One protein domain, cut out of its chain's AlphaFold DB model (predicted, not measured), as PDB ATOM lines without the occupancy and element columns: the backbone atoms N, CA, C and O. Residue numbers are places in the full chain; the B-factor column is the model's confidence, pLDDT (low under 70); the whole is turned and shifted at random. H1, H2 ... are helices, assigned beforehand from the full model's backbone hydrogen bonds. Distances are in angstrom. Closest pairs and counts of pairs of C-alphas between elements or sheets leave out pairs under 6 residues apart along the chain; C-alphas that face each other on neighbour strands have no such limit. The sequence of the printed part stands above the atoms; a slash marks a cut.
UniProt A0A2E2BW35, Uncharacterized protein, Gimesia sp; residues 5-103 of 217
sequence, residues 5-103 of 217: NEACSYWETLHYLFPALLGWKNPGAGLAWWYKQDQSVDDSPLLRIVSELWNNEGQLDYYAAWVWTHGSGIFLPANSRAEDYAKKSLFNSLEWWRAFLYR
ATOM      1  N   ASN A   5      12.843  56.465 -25.245       90.88
ATOM      2  CA  ASN A   5      11.920  57.462 -24.689       90.88
ATOM      3  C   ASN A   5      10.580  57.504 -25.436       90.88
ATOM      4  O   ASN A   5       9.528  57.642 -24.807       90.88
ATOM      5  N   GLU A   6      10.605  57.370 -26.764       92.69
ATOM      6  CA  GLU A   6       9.384  57.266 -27.568       92.69
ATOM      7  C   GLU A   6       8.612  55.996 -27.225       92.69
ATOM      8  O   GLU A   6       7.401  56.059 -27.029       92.69
ATOM      9  N   ALA A   7       9.309  54.866 -27.085       94.00
ATOM     10  CA  ALA A   7       8.687  53.604 -26.710       94.00
ATOM     11  C   ALA A   7       8.050  53.665 -25.320       94.00
ATOM     12  O   ALA A   7       6.881  53.311 -25.176       94.00
ATOM     13  N   CYS A   8       8.763  54.177 -24.313       94.19
ATOM     14  CA  CYS A   8       8.189  54.386 -22.985       94.19
ATOM     15  C   CYS A   8       6.938  55.266 -23.069       94.19
ATOM     16  O   CYS A   8       5.894  54.884 -22.560       94.19
ATOM     17  N   SER A   9       6.995  56.394 -23.783       93.06
ATOM     18  CA  SER A   9       5.844  57.300 -23.914       93.06
ATOM     19  C   SER A   9       4.650  56.634 -24.612       93.06
ATOM     20  O   SER A   9       3.505  56.775 -24.176       93.06
ATOM     21  N   TYR A  10       4.906  55.875 -25.677       95.38
ATOM     22  CA  TYR A  10       3.891  55.160 -26.448       95.38
ATOM     23  C   TYR A  10       3.192  54.072 -25.625       95.38
ATOM     24  O   TYR A  10       1.960  53.997 -25.599       95.38
ATOM     25  N   TRP A  11       3.967  53.242 -24.926       96.56
ATOM     26  CA  TRP A  11       3.443  52.137 -24.126       96.56
ATOM     27  C   TRP A  11       2.835  52.608 -22.803       96.56
ATOM     28  O   TRP A  11       1.827  52.049 -22.372       96.56
ATOM     29  N   GLU A  12       3.364  53.671 -22.197       96.06
ATOM     30  CA  GLU A  12       2.783  54.276 -20.995       96.06
ATOM     31  C   GLU A  12       1.434  54.936 -21.296       96.06
ATOM     32  O   GLU A  12       0.514  54.858 -20.488       96.06
ATOM     33  N   THR A  13       1.270  55.522 -22.487       96.38
ATOM     34  CA  THR A  13      -0.024  56.065 -22.930       96.38
ATOM     35  C   THR A  13      -1.077  54.961 -23.061       96.38
ATOM     36  O   THR A  13      -2.213  55.133 -22.609       96.38
ATOM     37  N   LEU A  14      -0.704  53.807 -23.628       97.50
ATOM     38  CA  LEU A  14      -1.576  52.632 -23.646       97.50
ATOM     39  C   LEU A  14      -1.886  52.158 -22.226       97.50
ATOM     40  O   LEU A  14      -3.047  51.889 -21.913       97.50
ATOM     41  N   HIS A  15      -0.859  52.066 -21.374       97.00
ATOM     42  CA  HIS A  15      -1.018  51.635 -19.993       97.00
ATOM     43  C   HIS A  15      -2.026  52.524 -19.278       97.00
ATOM     44  O   HIS A  15      -3.026  51.992 -18.819       97.00
ATOM     45  N   TYR A  16      -1.846  53.849 -19.311       96.69
ATOM     46  CA  TYR A  16      -2.717  54.868 -18.721       96.69
ATOM     47  C   TYR A  16      -4.192  54.733 -19.116       96.69
ATOM     48  O   TYR A  16      -5.081  54.884 -18.270       96.69
ATOM     49  N   LEU A  17      -4.482  54.429 -20.385       97.62
ATOM     50  CA  LEU A  17      -5.855  54.318 -20.883       97.62
ATOM     51  C   LEU A  17      -6.661  53.278 -20.085       97.62
ATOM     52  O   LEU A  17      -7.836  53.509 -19.775       97.62
ATOM     53  N   PHE A  18      -6.045  52.163 -19.687       97.12
ATOM     54  CA  PHE A  18      -6.744  51.091 -18.979       97.12
ATOM     55  C   PHE A  18      -7.177  51.462 -17.541       97.12
ATOM     56  O   PHE A  18      -8.384  51.440 -17.275       97.12
ATOM     57  N   PRO A  19      -6.289  51.827 -16.595       95.56
ATOM     58  CA  PRO A  19      -6.674  52.172 -15.236       95.56
ATOM     59  C   PRO A  19      -7.284  53.573 -15.136       95.56
ATOM     60  O   PRO A  19      -8.188  53.766 -14.322       95.56
ATOM     61  N   ALA A  20      -6.841  54.556 -15.931       96.50
ATOM     62  CA  ALA A  20      -7.315  55.931 -15.784       96.50
ATOM     63  C   ALA A  20      -8.630  56.197 -16.520       96.50
ATOM     64  O   ALA A  20      -9.471  56.925 -15.994       96.50
ATOM     65  N   LEU A  21      -8.827  55.616 -17.712       97.56
ATOM     66  CA  LEU A  21     -10.005  55.904 -18.539       97.56
ATOM     67  C   LEU A  21     -11.031  54.771 -18.491       97.56
ATOM     68  O   LEU A  21     -12.198  55.026 -18.208       97.56
ATOM     69  N   LEU A  22     -10.624  53.513 -18.689       97.25
ATOM     70  CA  LEU A  22     -11.534  52.363 -18.550       97.25
ATOM     71  C   LEU A  22     -11.796  51.977 -17.084       97.25
ATOM     72  O   LEU A  22     -12.725  51.211 -16.794       97.25
ATOM     73  N   GLY A  23     -11.013  52.513 -16.145       96.56
ATOM     74  CA  GLY A  23     -11.118  52.188 -14.725       96.56
ATOM     75  C   GLY A  23     -10.802  50.720 -14.438       96.56
ATOM     76  O   GLY A  23     -11.407  50.129 -13.545       96.56
ATOM     77  N   TRP A  24      -9.948  50.079 -15.234       96.50
ATOM     78  CA  TRP A  24      -9.543  48.689 -15.038       96.50
ATOM     79  C   TRP A  24      -8.440  48.602 -13.985       96.50
ATOM     80  O   TRP A  24      -7.294  48.934 -14.264       96.50
ATOM     81  N   LYS A  25      -8.768  48.104 -12.785       94.50
ATOM     82  CA  LYS A  25      -7.762  47.816 -11.748       94.50
ATOM     83  C   LYS A  25      -6.822  46.679 -12.157       94.50
ATOM     84  O   LYS A  25      -5.683  46.629 -11.716       94.50
ATOM     85  N   ASN A  26      -7.312  45.752 -12.976       94.19
ATOM     86  CA  ASN A  26      -6.538  44.667 -13.557       94.19
ATOM     87  C   ASN A  26      -6.663  44.725 -15.092       94.19
ATOM     88  O   ASN A  26      -7.557  44.086 -15.666       94.19
ATOM     89  N   PRO A  27      -5.783  45.486 -15.772       95.69
ATOM     90  CA  PRO A  27      -5.775  45.553 -17.229       95.69
ATOM     91  C   PRO A  27      -5.599  44.182 -17.890       95.69
ATOM     92  O   PRO A  27      -6.221  43.919 -18.916       95.69
ATOM     93  N   GLY A  28      -4.832  43.271 -17.280       95.69
ATOM     94  CA  GLY A  28      -4.633  41.918 -17.799       95.69
ATOM     95  C   GLY A  28      -5.920  41.097 -17.858       95.69
ATOM     96  O   GLY A  28      -6.190  40.467 -18.878       95.69
ATOM     97  N   ALA A  29      -6.764  41.159 -16.826       94.94
ATOM     98  CA  ALA A  29      -8.080  40.517 -16.835       94.94
ATOM     99  C   ALA A  29      -9.005  41.116 -17.910       94.94
ATOM    100  O   ALA A  29      -9.689  40.378 -18.624       94.94
ATOM    101  N   GLY A  30      -8.986  42.446 -18.062       96.12
ATOM    102  CA  GLY A  30      -9.755  43.151 -19.088       96.12
ATOM    103  C   GLY A  30      -9.335  42.750 -20.503       96.12
ATOM    104  O   GLY A  30     -10.187  42.378 -21.311       96.12
ATOM    105  N   LEU A  31      -8.028  42.726 -20.777       96.94
ATOM    106  CA  LEU A  31      -7.487  42.262 -22.055       96.94
ATOM    107  C   LEU A  31      -7.769  40.779 -22.291       96.94
ATOM    108  O   LEU A  31      -8.198  40.419 -23.378       96.94
ATOM    109  N   ALA A  32      -7.611  39.913 -21.287       96.19
ATOM    110  CA  ALA A  32      -7.893  38.486 -21.441       96.19
ATOM    111  C   ALA A  32      -9.363  38.234 -21.816       96.19
ATOM    112  O   ALA A  32      -9.654  37.360 -22.633       96.19
ATOM    113  N   TRP A  33     -10.297  39.002 -21.243       95.62
ATOM    114  CA  TRP A  33     -11.695  38.984 -21.670       95.62
ATOM    115  C   TRP A  33     -11.850  39.484 -23.109       95.62
ATOM    116  O   TRP A  33     -12.523  38.826 -23.895       95.62
ATOM    117  N   TRP A  34     -11.234  40.613 -23.456       96.25
ATOM    118  CA  TRP A  34     -11.387  41.225 -24.775       96.25
ATOM    119  C   TRP A  34     -10.845  40.326 -25.898       96.25
ATOM    120  O   TRP A  34     -11.531  40.110 -26.894       96.25
ATOM    121  N   TYR A  35      -9.687  39.696 -25.689       96.69
ATOM    122  CA  TYR A  35      -9.116  38.704 -26.608       96.69
ATOM    123  C   TYR A  35      -9.984  37.444 -26.741       96.69
ATOM    124  O   TYR A  35     -10.080  36.884 -27.824       96.69
ATOM    125  N   LYS A  36     -10.682  37.013 -25.678       95.06
ATOM    126  CA  LYS A  36     -11.673  35.913 -25.754       95.06
ATOM    127  C   LYS A  36     -12.942  36.281 -26.527       95.06
ATOM    128  O   LYS A  36     -13.811  35.430 -26.690       95.06
ATOM    129  N   GLN A  37     -13.113  37.544 -26.901       93.56
ATOM    130  CA  GLN A  37     -14.240  38.047 -27.690       93.56
ATOM    131  C   GLN A  37     -13.768  38.520 -29.070       93.56
ATOM    132  O   GLN A  37     -14.350  39.454 -29.622       93.56
ATOM    133  N   ASP A  38     -12.669  37.944 -29.566       93.69
ATOM    134  CA  ASP A  38     -12.044  38.287 -30.846       93.69
ATOM    135  C   ASP A  38     -11.782  39.795 -30.995       93.69
ATOM    136  O   ASP A  38     -11.862  40.369 -32.078       93.69
ATOM    137  N   GLN A  39     -11.509  40.456 -29.864       93.88
ATOM    138  CA  GLN A  39     -11.231  41.884 -29.766       93.88
ATOM    139  C   GLN A  39     -12.339  42.793 -30.339       93.88
ATOM    140  O   GLN A  39     -12.060  43.907 -30.781       93.88
ATOM    141  N   SER A  40     -13.614  42.389 -30.268       92.06
ATOM    142  CA  SER A  40     -14.739  43.247 -30.685       92.06
ATOM    143  C   SER A  40     -14.759  44.603 -29.951       92.06
ATOM    144  O   SER A  40     -14.560  44.677 -28.734       92.06
ATOM    145  N   VAL A  41     -15.001  45.695 -30.694       90.25
ATOM    146  CA  VAL A  41     -14.921  47.096 -30.212       90.25
ATOM    147  C   VAL A  41     -16.255  47.846 -30.227       90.25
ATOM    148  O   VAL A  41     -16.300  49.029 -29.877       90.25
ATOM    149  N   ASP A  42     -17.349  47.189 -30.614       81.25
ATOM    150  CA  ASP A  42     -18.647  47.842 -30.866       81.25
ATOM    151  C   ASP A  42     -19.184  48.602 -29.643       81.25
ATOM    152  O   ASP A  42     -19.870  49.618 -29.764       81.25
ATOM    153  N   ASP A  43     -18.793  48.163 -28.449       80.31
ATOM    154  CA  ASP A  43     -19.268  48.686 -27.175       80.31
ATOM    155  C   ASP A  43     -18.335  49.702 -26.494       80.31
ATOM    156  O   ASP A  43     -18.683  50.214 -25.423       80.31
ATOM    157  N   SER A  44     -17.167  50.015 -27.073       94.50
ATOM    158  CA  SER A  44     -16.177  50.887 -26.427       94.50
ATOM    159  C   SER A  44     -15.350  51.711 -27.420       94.50
ATOM    160  O   SER A  44     -14.436  51.181 -28.053       94.50
ATOM    161  N   PRO A  45     -15.577  53.038 -27.495       94.88
ATOM    162  CA  PRO A  45     -14.711  53.946 -28.248       94.88
ATOM    163  C   PRO A  45     -13.244  53.889 -27.806       94.88
ATOM    164  O   PRO A  45     -12.352  53.987 -28.636       94.88
ATOM    165  N   LEU A  46     -12.980  53.669 -26.513       96.56
ATOM    166  CA  LEU A  46     -11.613  53.545 -26.006       96.56
ATOM    167  C   LEU A  46     -10.932  52.263 -26.494       96.56
ATOM    168  O   LEU A  46      -9.774  52.317 -26.882       96.56
ATOM    169  N   LEU A  47     -11.637  51.125 -26.542       96.81
ATOM    170  CA  LEU A  47     -11.059  49.894 -27.106       96.81
ATOM    171  C   LEU A  47     -10.881  49.990 -28.624       96.81
ATOM    172  O   LEU A  47      -9.944  49.410 -29.164       96.81
ATOM    173  N   ARG A  48     -11.733  50.762 -29.306       96.00
ATOM    174  CA  ARG A  48     -11.534  51.106 -30.718       96.00
ATOM    175  C   ARG A  48     -10.233  51.876 -30.927       96.00
ATOM    176  O   ARG A  48      -9.431  51.442 -31.739       96.00
ATOM    177  N   ILE A  49      -9.988  52.924 -30.136       96.25
ATOM    178  CA  ILE A  49      -8.719  53.672 -30.156       96.25
ATOM    179  C   ILE A  49      -7.537  52.734 -29.873       96.25
ATOM    180  O   ILE A  49      -6.531  52.793 -30.573       96.25
ATOM    181  N   VAL A  50      -7.664  51.838 -28.884       97.06
ATOM    182  CA  VAL A  50      -6.622  50.839 -28.593       97.06
ATOM    183  C   VAL A  50      -6.337  49.963 -29.816       97.06
ATOM    184  O   VAL A  50      -5.177  49.746 -30.153       97.06
ATOM    185  N   SER A  51      -7.377  49.483 -30.497       95.44
ATOM    186  CA  SER A  51      -7.226  48.653 -31.694       95.44
ATOM    187  C   SER A  51      -6.573  49.420 -32.850       95.44
ATOM    188  O   SER A  51      -5.608  48.946 -33.443       95.44
ATOM    189  N   GLU A  52      -7.052  50.633 -33.129       94.75
ATOM    190  CA  GLU A  52      -6.581  51.468 -34.239       94.75
ATOM    191  C   GLU A  52      -5.117  51.893 -34.076       94.75
ATOM    192  O   GLU A  52      -4.366  51.885 -35.048       94.75
ATOM    193  N   LEU A  53      -4.706  52.248 -32.856       94.94
ATOM    194  CA  LEU A  53      -3.368  52.787 -32.609       94.94
ATOM    195  C   LEU A  53      -2.344  51.717 -32.219       94.94
ATOM    196  O   LEU A  53      -1.193  51.833 -32.620       94.94
ATOM    197  N   TRP A  54      -2.741  50.681 -31.470       95.69
ATOM    198  CA  TRP A  54      -1.803  49.680 -30.943       95.69
ATOM    199  C   TRP A  54      -1.968  48.282 -31.533       95.69
ATOM    200  O   TRP A  54      -1.080  47.464 -31.328       95.69
ATOM    201  N   ASN A  55      -3.053  47.967 -32.244       91.81
ATOM    202  CA  ASN A  55      -3.283  46.610 -32.757       91.81
ATOM    203  C   ASN A  55      -3.182  46.489 -34.285       91.81
ATOM    204  O   ASN A  55      -3.332  45.388 -34.805       91.81
ATOM    205  N   ASN A  56      -2.909  47.581 -35.006       84.38
ATOM    206  CA  ASN A  56      -2.897  47.582 -36.473       84.38
ATOM    207  C   ASN A  56      -1.889  46.578 -37.071       84.38
ATOM    208  O   ASN A  56      -2.183  45.929 -38.068       84.38
ATOM    209  N   GLU A  57      -0.729  46.391 -36.431       85.00
ATOM    210  CA  GLU A  57       0.288  45.408 -36.846       85.00
ATOM    211  C   GLU A  57       0.567  44.379 -35.735       85.00
ATOM    212  O   GLU A  57       1.641  43.784 -35.660       85.00
ATOM    213  N   GLY A  58      -0.400  44.178 -34.831       90.12
ATOM    214  CA  GLY A  58      -0.293  43.226 -33.725       90.12
ATOM    215  C   GLY A  58       0.646  43.654 -32.591       90.12
ATOM    216  O   GLY A  58       1.032  42.816 -31.775       90.12
ATOM    217  N   GLN A  59       1.019  44.935 -32.493       94.25
ATOM    218  CA  GLN A  59       1.904  45.416 -31.425       94.25
ATOM    219  C   GLN A  59       1.269  45.240 -30.033       94.25
ATOM    220  O   GLN A  59       1.968  44.950 -29.061       94.25
ATOM    221  N   LEU A  60      -0.059  45.355 -29.930       97.00
ATOM    222  CA  LEU A  60      -0.828  45.177 -28.698       97.00
ATOM    223  C   LEU A  60      -0.563  43.818 -28.045       97.00
ATOM    224  O   LEU A  60      -0.574  43.732 -26.819       97.00
ATOM    225  N   ASP A  61      -0.252  42.786 -28.834       97.06
ATOM    226  CA  ASP A  61       0.055  41.451 -28.321       97.06
ATOM    227  C   ASP A  61       1.265  41.449 -27.382       97.06
ATOM    228  O   ASP A  61       1.277  40.699 -26.410       97.06
ATOM    229  N   TYR A  62       2.254  42.320 -27.604       96.56
ATOM    230  CA  TYR A  62       3.416  42.433 -26.718       96.56
ATOM    231  C   TYR A  62       3.013  43.018 -25.362       96.56
ATOM    232  O   TYR A  62       3.424  42.516 -24.315       96.56
ATOM    233  N   TYR A  63       2.155  44.041 -25.358       97.31
ATOM    234  CA  TYR A  63       1.599  44.582 -24.119       97.31
ATOM    235  C   TYR A  63       0.691  43.567 -23.416       97.31
ATOM    236  O   TYR A  63       0.784  43.397 -22.200       97.31
ATOM    237  N   ALA A  64      -0.152  42.856 -24.170       97.81
ATOM    238  CA  ALA A  64      -1.027  41.816 -23.646       97.81
ATOM    239  C   ALA A  64      -0.216  40.686 -22.991       97.81
ATOM    240  O   ALA A  64      -0.452  40.352 -21.829       97.81
ATOM    241  N   ALA A  65       0.806  40.170 -23.681       96.69
ATOM    242  CA  ALA A  65       1.716  39.162 -23.152       96.69
ATOM    243  C   ALA A  65       2.402  39.631 -21.862       96.69
ATOM    244  O   ALA A  65       2.445  38.885 -20.878       96.69
ATOM    245  N   TRP A  66       2.904  40.872 -21.843       96.19
ATOM    246  CA  TRP A  66       3.538  41.459 -20.664       96.19
ATOM    247  C   TRP A  66       2.566  41.537 -19.487       96.19
ATOM    248  O   TRP A  66       2.864  41.020 -18.408       96.19
ATOM    249  N   VAL A  67       1.374  42.106 -19.683       95.94
ATOM    250  CA  VAL A  67       0.428  42.294 -18.579       95.94
ATOM    251  C   VAL A  67      -0.187  40.978 -18.107       95.94
ATOM    252  O   VAL A  67      -0.522  40.855 -16.935       95.94
ATOM    253  N   TRP A  68      -0.308  39.956 -18.960       96.81
ATOM    254  CA  TRP A  68      -0.760  38.624 -18.542       96.81
ATOM    255  C   TRP A  68       0.288  37.841 -17.753       96.81
ATOM    256  O   TRP A  68      -0.053  36.825 -17.144       96.81
ATOM    257  N   THR A  69       1.537  38.303 -17.767       94.50
ATOM    258  CA  THR A  69       2.670  37.674 -17.094       94.50
ATOM    259  C   THR A  69       3.282  38.638 -16.078       94.50
ATOM    260  O   THR A  69       2.712  38.852 -15.004       94.50
ATOM    261  N   HIS A  70       4.412  39.248 -16.415       86.50
ATOM    262  CA  HIS A  70       5.228  40.061 -15.528       86.50
ATOM    263  C   HIS A  70       4.490  41.283 -14.980       86.50
ATOM    264  O   HIS A  70       4.584  41.555 -13.785       86.50
ATOM    265  N   GLY A  71       3.687  41.962 -15.806       79.81
ATOM    266  CA  GLY A  71       2.866  43.100 -15.376       79.81
ATOM    267  C   GLY A  71       1.792  42.727 -14.344       79.81
ATOM    268  O   GLY A  71       1.296  43.593 -13.635       79.81
ATOM    269  N   SER A  72       1.475  41.434 -14.202       83.81
ATOM    270  CA  SER A  72       0.603  40.897 -13.146       83.81
ATOM    271  C   SER A  72       1.371  40.196 -12.015       83.81
ATOM    272  O   SER A  72       0.772  39.474 -11.219       83.81
ATOM    273  N   GLY A  73       2.697  40.361 -11.944       86.31
ATOM    274  CA  GLY A  73       3.550  39.704 -10.948       86.31
ATOM    275  C   GLY A  73       3.747  38.199 -11.174       86.31
ATOM    276  O   GLY A  73       4.221  37.499 -10.281       86.31
ATOM    277  N   ILE A  74       3.382  37.679 -12.351       87.81
ATOM    278  CA  ILE A  74       3.588  36.276 -12.721       87.81
ATOM    279  C   ILE A  74       4.939  36.168 -13.427       87.81
ATOM    280  O   ILE A  74       5.079  36.529 -14.595       87.81
ATOM    281  N   PHE A  75       5.935  35.648 -12.713       87.12
ATOM    282  CA  PHE A  75       7.287  35.469 -13.236       87.12
ATOM    283  C   PHE A  75       7.452  34.086 -13.868       87.12
ATOM    284  O   PHE A  75       7.238  33.054 -13.222       87.12
ATOM    285  N   LEU A  76       7.856  34.071 -15.136       87.31
ATOM    286  CA  LEU A  76       8.155  32.862 -15.894       87.31
ATOM    287  C   LEU A  76       9.650  32.837 -16.247       87.31
ATOM    288  O   LEU A  76      10.188  33.860 -16.665       87.31
ATOM    289  N   PRO A  77      10.347  31.695 -16.089       85.81
ATOM    290  CA  PRO A  77      11.719  31.546 -16.570       85.81
ATOM    291  C   PRO A  77      11.853  31.891 -18.060       85.81
ATOM    292  O   PRO A  77      10.960  31.574 -18.845       85.81
ATOM    293  N   ALA A  78      12.993  32.452 -18.469       79.38
ATOM    294  CA  ALA A  78      13.245  32.860 -19.857       79.38
ATOM    295  C   ALA A  78      13.097  31.723 -20.892       79.38
ATOM    296  O   ALA A  78      12.763  31.973 -22.042       79.38
ATOM    297  N   ASN A  79      13.309  30.467 -20.486       85.38
ATOM    298  CA  ASN A  79      13.175  29.275 -21.329       85.38
ATOM    299  C   ASN A  79      11.795  28.589 -21.221       85.38
ATOM    300  O   ASN A  79      11.653  27.434 -21.634       85.38
ATOM    301  N   SER A  80      10.799  29.264 -20.638       91.69
ATOM    302  CA  SER A  80       9.432  28.749 -20.509       91.69
ATOM    303  C   SER A  80       8.805  28.509 -21.878       91.69
ATOM    304  O   SER A  80       8.968  29.308 -22.800       91.69
ATOM    305  N   ARG A  81       8.050  27.417 -22.008       94.94
ATOM    306  CA  ARG A  81       7.352  27.065 -23.252       94.94
ATOM    307  C   ARG A  81       5.935  27.624 -23.268       94.94
ATOM    308  O   ARG A  81       5.399  28.004 -22.229       94.94
ATOM    309  N   ALA A  82       5.290  27.623 -24.434       96.31
ATOM    310  CA  ALA A  82       3.913  28.096 -24.581       96.31
ATOM    311  C   ALA A  82       2.936  27.413 -23.601       96.31
ATOM    312  O   ALA A  82       2.016  28.056 -23.097       96.31
ATOM    313  N   GLU A  83       3.159  26.137 -23.272       96.88
ATOM    314  CA  GLU A  83       2.389  25.400 -22.267       96.88
ATOM    315  C   GLU A  83       2.517  26.003 -20.859       96.88
ATOM    316  O   GLU A  83       1.527  26.071 -20.128       96.88
ATOM    317  N   ASP A  84       3.707  26.477 -20.482       95.81
ATOM    318  CA  ASP A  84       3.939  27.132 -19.191       95.81
ATOM    319  C   ASP A  84       3.209  28.475 -19.122       95.81
ATOM    320  O   ASP A  84       2.535  28.764 -18.127       95.81
ATOM    321  N   TYR A  85       3.292  29.267 -20.195       95.75
ATOM    322  CA  TYR A  85       2.593  30.546 -20.311       95.75
ATOM    323  C   TYR A  85       1.074  30.367 -20.259       95.75
ATOM    324  O   TYR A  85       0.406  31.009 -19.448       95.75
ATOM    325  N   ALA A  86       0.514  29.448 -21.045       96.00
ATOM    326  CA  ALA A  86      -0.925  29.188 -21.058       96.00
ATOM    327  C   ALA A  86      -1.446  28.667 -19.709       96.00
ATOM    328  O   ALA A  86      -2.588  28.926 -19.338       96.00
ATOM    329  N   LYS A  87      -0.616  27.942 -18.951       95.06
ATOM    330  CA  LYS A  87      -0.999  27.423 -17.636       95.06
ATOM    331  C   LYS A  87      -0.932  28.476 -16.529       95.06
ATOM    332  O   LYS A  87      -1.733  28.407 -15.599       95.06
ATOM    333  N   LYS A  88       0.049  29.385 -16.575       93.88
ATOM    334  CA  LYS A  88       0.346  30.299 -15.456       93.88
ATOM    335  C   LYS A  88      -0.108  31.740 -15.677       93.88
ATOM    336  O   LYS A  88      -0.350  32.422 -14.689       93.88
ATOM    337  N   SER A  89      -0.189  32.208 -16.922       94.50
ATOM    338  CA  SER A  89      -0.586  33.586 -17.235       94.50
ATOM    339  C   SER A  89      -2.087  33.817 -17.031       94.50
ATOM    340  O   SER A  89      -2.877  32.878 -16.902       94.50
ATOM    341  N   LEU A  90      -2.505  35.084 -17.054       93.00
ATOM    342  CA  LEU A  90      -3.927  35.447 -17.028       93.00
ATOM    343  C   LEU A  90      -4.691  35.042 -18.303       93.00
ATOM    344  O   LEU A  90      -5.926  35.030 -18.299       93.00
ATOM    345  N   PHE A  91      -3.984  34.696 -19.383       96.19
ATOM    346  CA  PHE A  91      -4.581  34.300 -20.652       96.19
ATOM    347  C   PHE A  91      -4.208  32.868 -21.018       96.19
ATOM    348  O   PHE A  91      -3.106  32.558 -21.460       96.19
ATOM    349  N   ASN A  92      -5.169  31.968 -20.847       95.06
ATOM    350  CA  ASN A  92      -4.942  30.530 -20.887       95.06
ATOM    351  C   ASN A  92      -5.022  29.890 -22.285       95.06
ATOM    352  O   ASN A  92      -5.300  28.697 -22.400       95.06
ATOM    353  N   SER A  93      -4.793  30.663 -23.352       97.56
ATOM    354  CA  SER A  93      -4.812  30.150 -24.727       97.56
ATOM    355  C   SER A  93      -3.437  29.633 -25.146       97.56
ATOM    356  O   SER A  93      -2.529  30.410 -25.439       97.56
ATOM    357  N   LEU A  94      -3.285  28.307 -25.206       97.62
ATOM    358  CA  LEU A  94      -2.062  27.669 -25.703       97.62
ATOM    359  C   LEU A  94      -1.768  28.037 -27.159       97.62
ATOM    360  O   LEU A  94      -0.615  28.262 -27.514       97.62
ATOM    361  N   GLU A  95      -2.803  28.095 -27.993       97.62
ATOM    362  CA  GLU A  95      -2.669  28.446 -29.405       97.62
ATOM    363  C   GLU A  95      -2.111  29.857 -29.576       97.62
ATOM    364  O   GLU A  95      -1.137  30.047 -30.303       97.62
ATOM    365  N   TRP A  96      -2.653  30.822 -28.831       97.38
ATOM    366  CA  TRP A  96      -2.175  32.198 -28.877       97.38
ATOM    367  C   TRP A  96      -0.726  32.309 -28.398       97.38
ATOM    368  O   TRP A  96       0.093  32.914 -29.080       97.38
ATOM    369  N   TRP A  97      -0.371  31.668 -27.274       97.62
ATOM    370  CA  TRP A  97       1.006  31.698 -26.767       97.62
ATOM    371  C   TRP A  97       1.999  31.035 -27.713       97.62
ATOM    372  O   TRP A  97       3.109  31.538 -27.871       97.62
ATOM    373  N   ARG A  98       1.614  29.938 -28.377       97.38
ATOM    374  CA  ARG A  98       2.433  29.350 -29.444       97.38
ATOM    375  C   ARG A  98       2.622  30.365 -30.564       97.38
ATOM    376  O   ARG A  98       3.758  30.694 -30.883       97.38
ATOM    377  N   ALA A  99       1.530  30.892 -31.111       96.06
ATOM    378  CA  ALA A  99       1.583  31.848 -32.209       96.06
ATOM    379  C   ALA A  99       2.417  33.090 -31.868       96.06
ATOM    380  O   ALA A  99       3.170  33.544 -32.719       96.06
ATOM    381  N   PHE A 100       2.321  33.614 -30.644       96.00
ATOM    382  CA  PHE A 100       3.087  34.767 -30.173       96.00
ATOM    383  C   PHE A 100       4.583  34.456 -30.026       96.00
ATOM    384  O   PHE A 100       5.407  35.180 -30.574       96.00
ATOM    385  N   LEU A 101       4.947  33.355 -29.356       94.38
ATOM    386  CA  LEU A 101       6.352  32.996 -29.104       94.38
ATOM    387  C   LEU A 101       7.110  32.529 -30.357       94.38
ATOM    388  O   LEU A 101       8.337  32.556 -30.360       94.38
ATOM    389  N   TYR A 102       6.408  32.084 -31.405       93.31
ATOM    390  CA  TYR A 102       7.018  31.748 -32.698       93.31
ATOM    391  C   TYR A 102       7.273  32.969 -33.593       93.31
ATOM    392  O   TYR A 102       7.887  32.818 -34.652       93.31
ATOM    393  N   ARG A 103       6.810  34.166 -33.211       91.44
ATOM    394  CA  ARG A 103       7.095  35.386 -33.973       91.44
ATOM    395  C   ARG A 103       8.580  35.731 -33.859       91.44
ATOM    396  O   ARG A 103       9.166  35.532 -32.794       91.44
TER     397      ARG A 103
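AT A GLANCE: This is residues 5 to 103 of the 217 residues of an uncharacterized protein of Gimesia sp (UniProt A0A2E2BW35). Six helices make two unequal groups joined through the short helix H4 in the middle. On one side, the second half of H1 lies side by side with H3, and H2 crosses H4; on the other side, H5 and H6 cross as a separate small pair, reached from H4 by a long loop. The printed part has 99 residues, with six named helices in the order H1 to H6 and no named strand, and its class is all helix. It is compact, with a radius of gyration of the C-alphas of 13.3 A, and spans 36 by 31 by 26 A.

IN THESE COORDINATES: H1 is residues 5 to 21, from C-alpha 5 at (11.920, 57.462, -24.689), and measures 22.8 A from first to last C-alpha. It has a kink of 28 degrees near residue 15. H2 is residues 27 to 35, 12.1 A long, and H3 is residues 45 to 54, 13.9 A long. H4 is residues 60 to 68, 12.1 A long, from C-alpha 60 at (-0.828, 45.177, -28.698). H5 is residues 82 to 88, 10.0 A long. H6 is residues 94 to 101, 10.5 A long, and C-alpha 101 is at (6.352, 32.996, -29.104).

HOW THE PARTS SIT: H1 touches H3 with residues 14 to 21 alone, at a shallow tilt of 18 degrees, opposite ways; their closest C-alphas are those of Leu 14 and Val 50, 7.3 A apart. H1 and H2 are close but not clearly touching and about perpendicular at 85 degrees, with the C-alphas of Phe 18 and Pro 27 closest at 5.9 A. H2 touches H4 at a steep tilt of 52 degrees, opposite ways, and the closest C-alphas, those of Gly 28 and Val 67, are 5.1 A apart. H4 and H6 are close but not clearly touching, with the C-alphas of Asp 61 and Phe 100 closest at 7.6 A. H5 touches H6 at a steep tilt of 63 degrees, opposite ways; the closest C-alphas are those of Ala 86 and Leu 94, 5.0 A apart. H5 and H6 are apart from H1, H2 and H3. In H2, H3, H4, H5 and H6 every O i to N i+4 pair is within hydrogen-bond range, and in H1 11 of 13 are.

THE WHOLE: The two C-alphas farthest apart, those of Asp 43 and Asn 79, are 38.3 A apart. The link from H4 to H5, residues 69 to 81, is long, and its C-alphas lie 9 to 20 A from the mean of all C-alphas. The printed part has no cut. Its mean pLDDT is 93.9, and no printed residue is under 70.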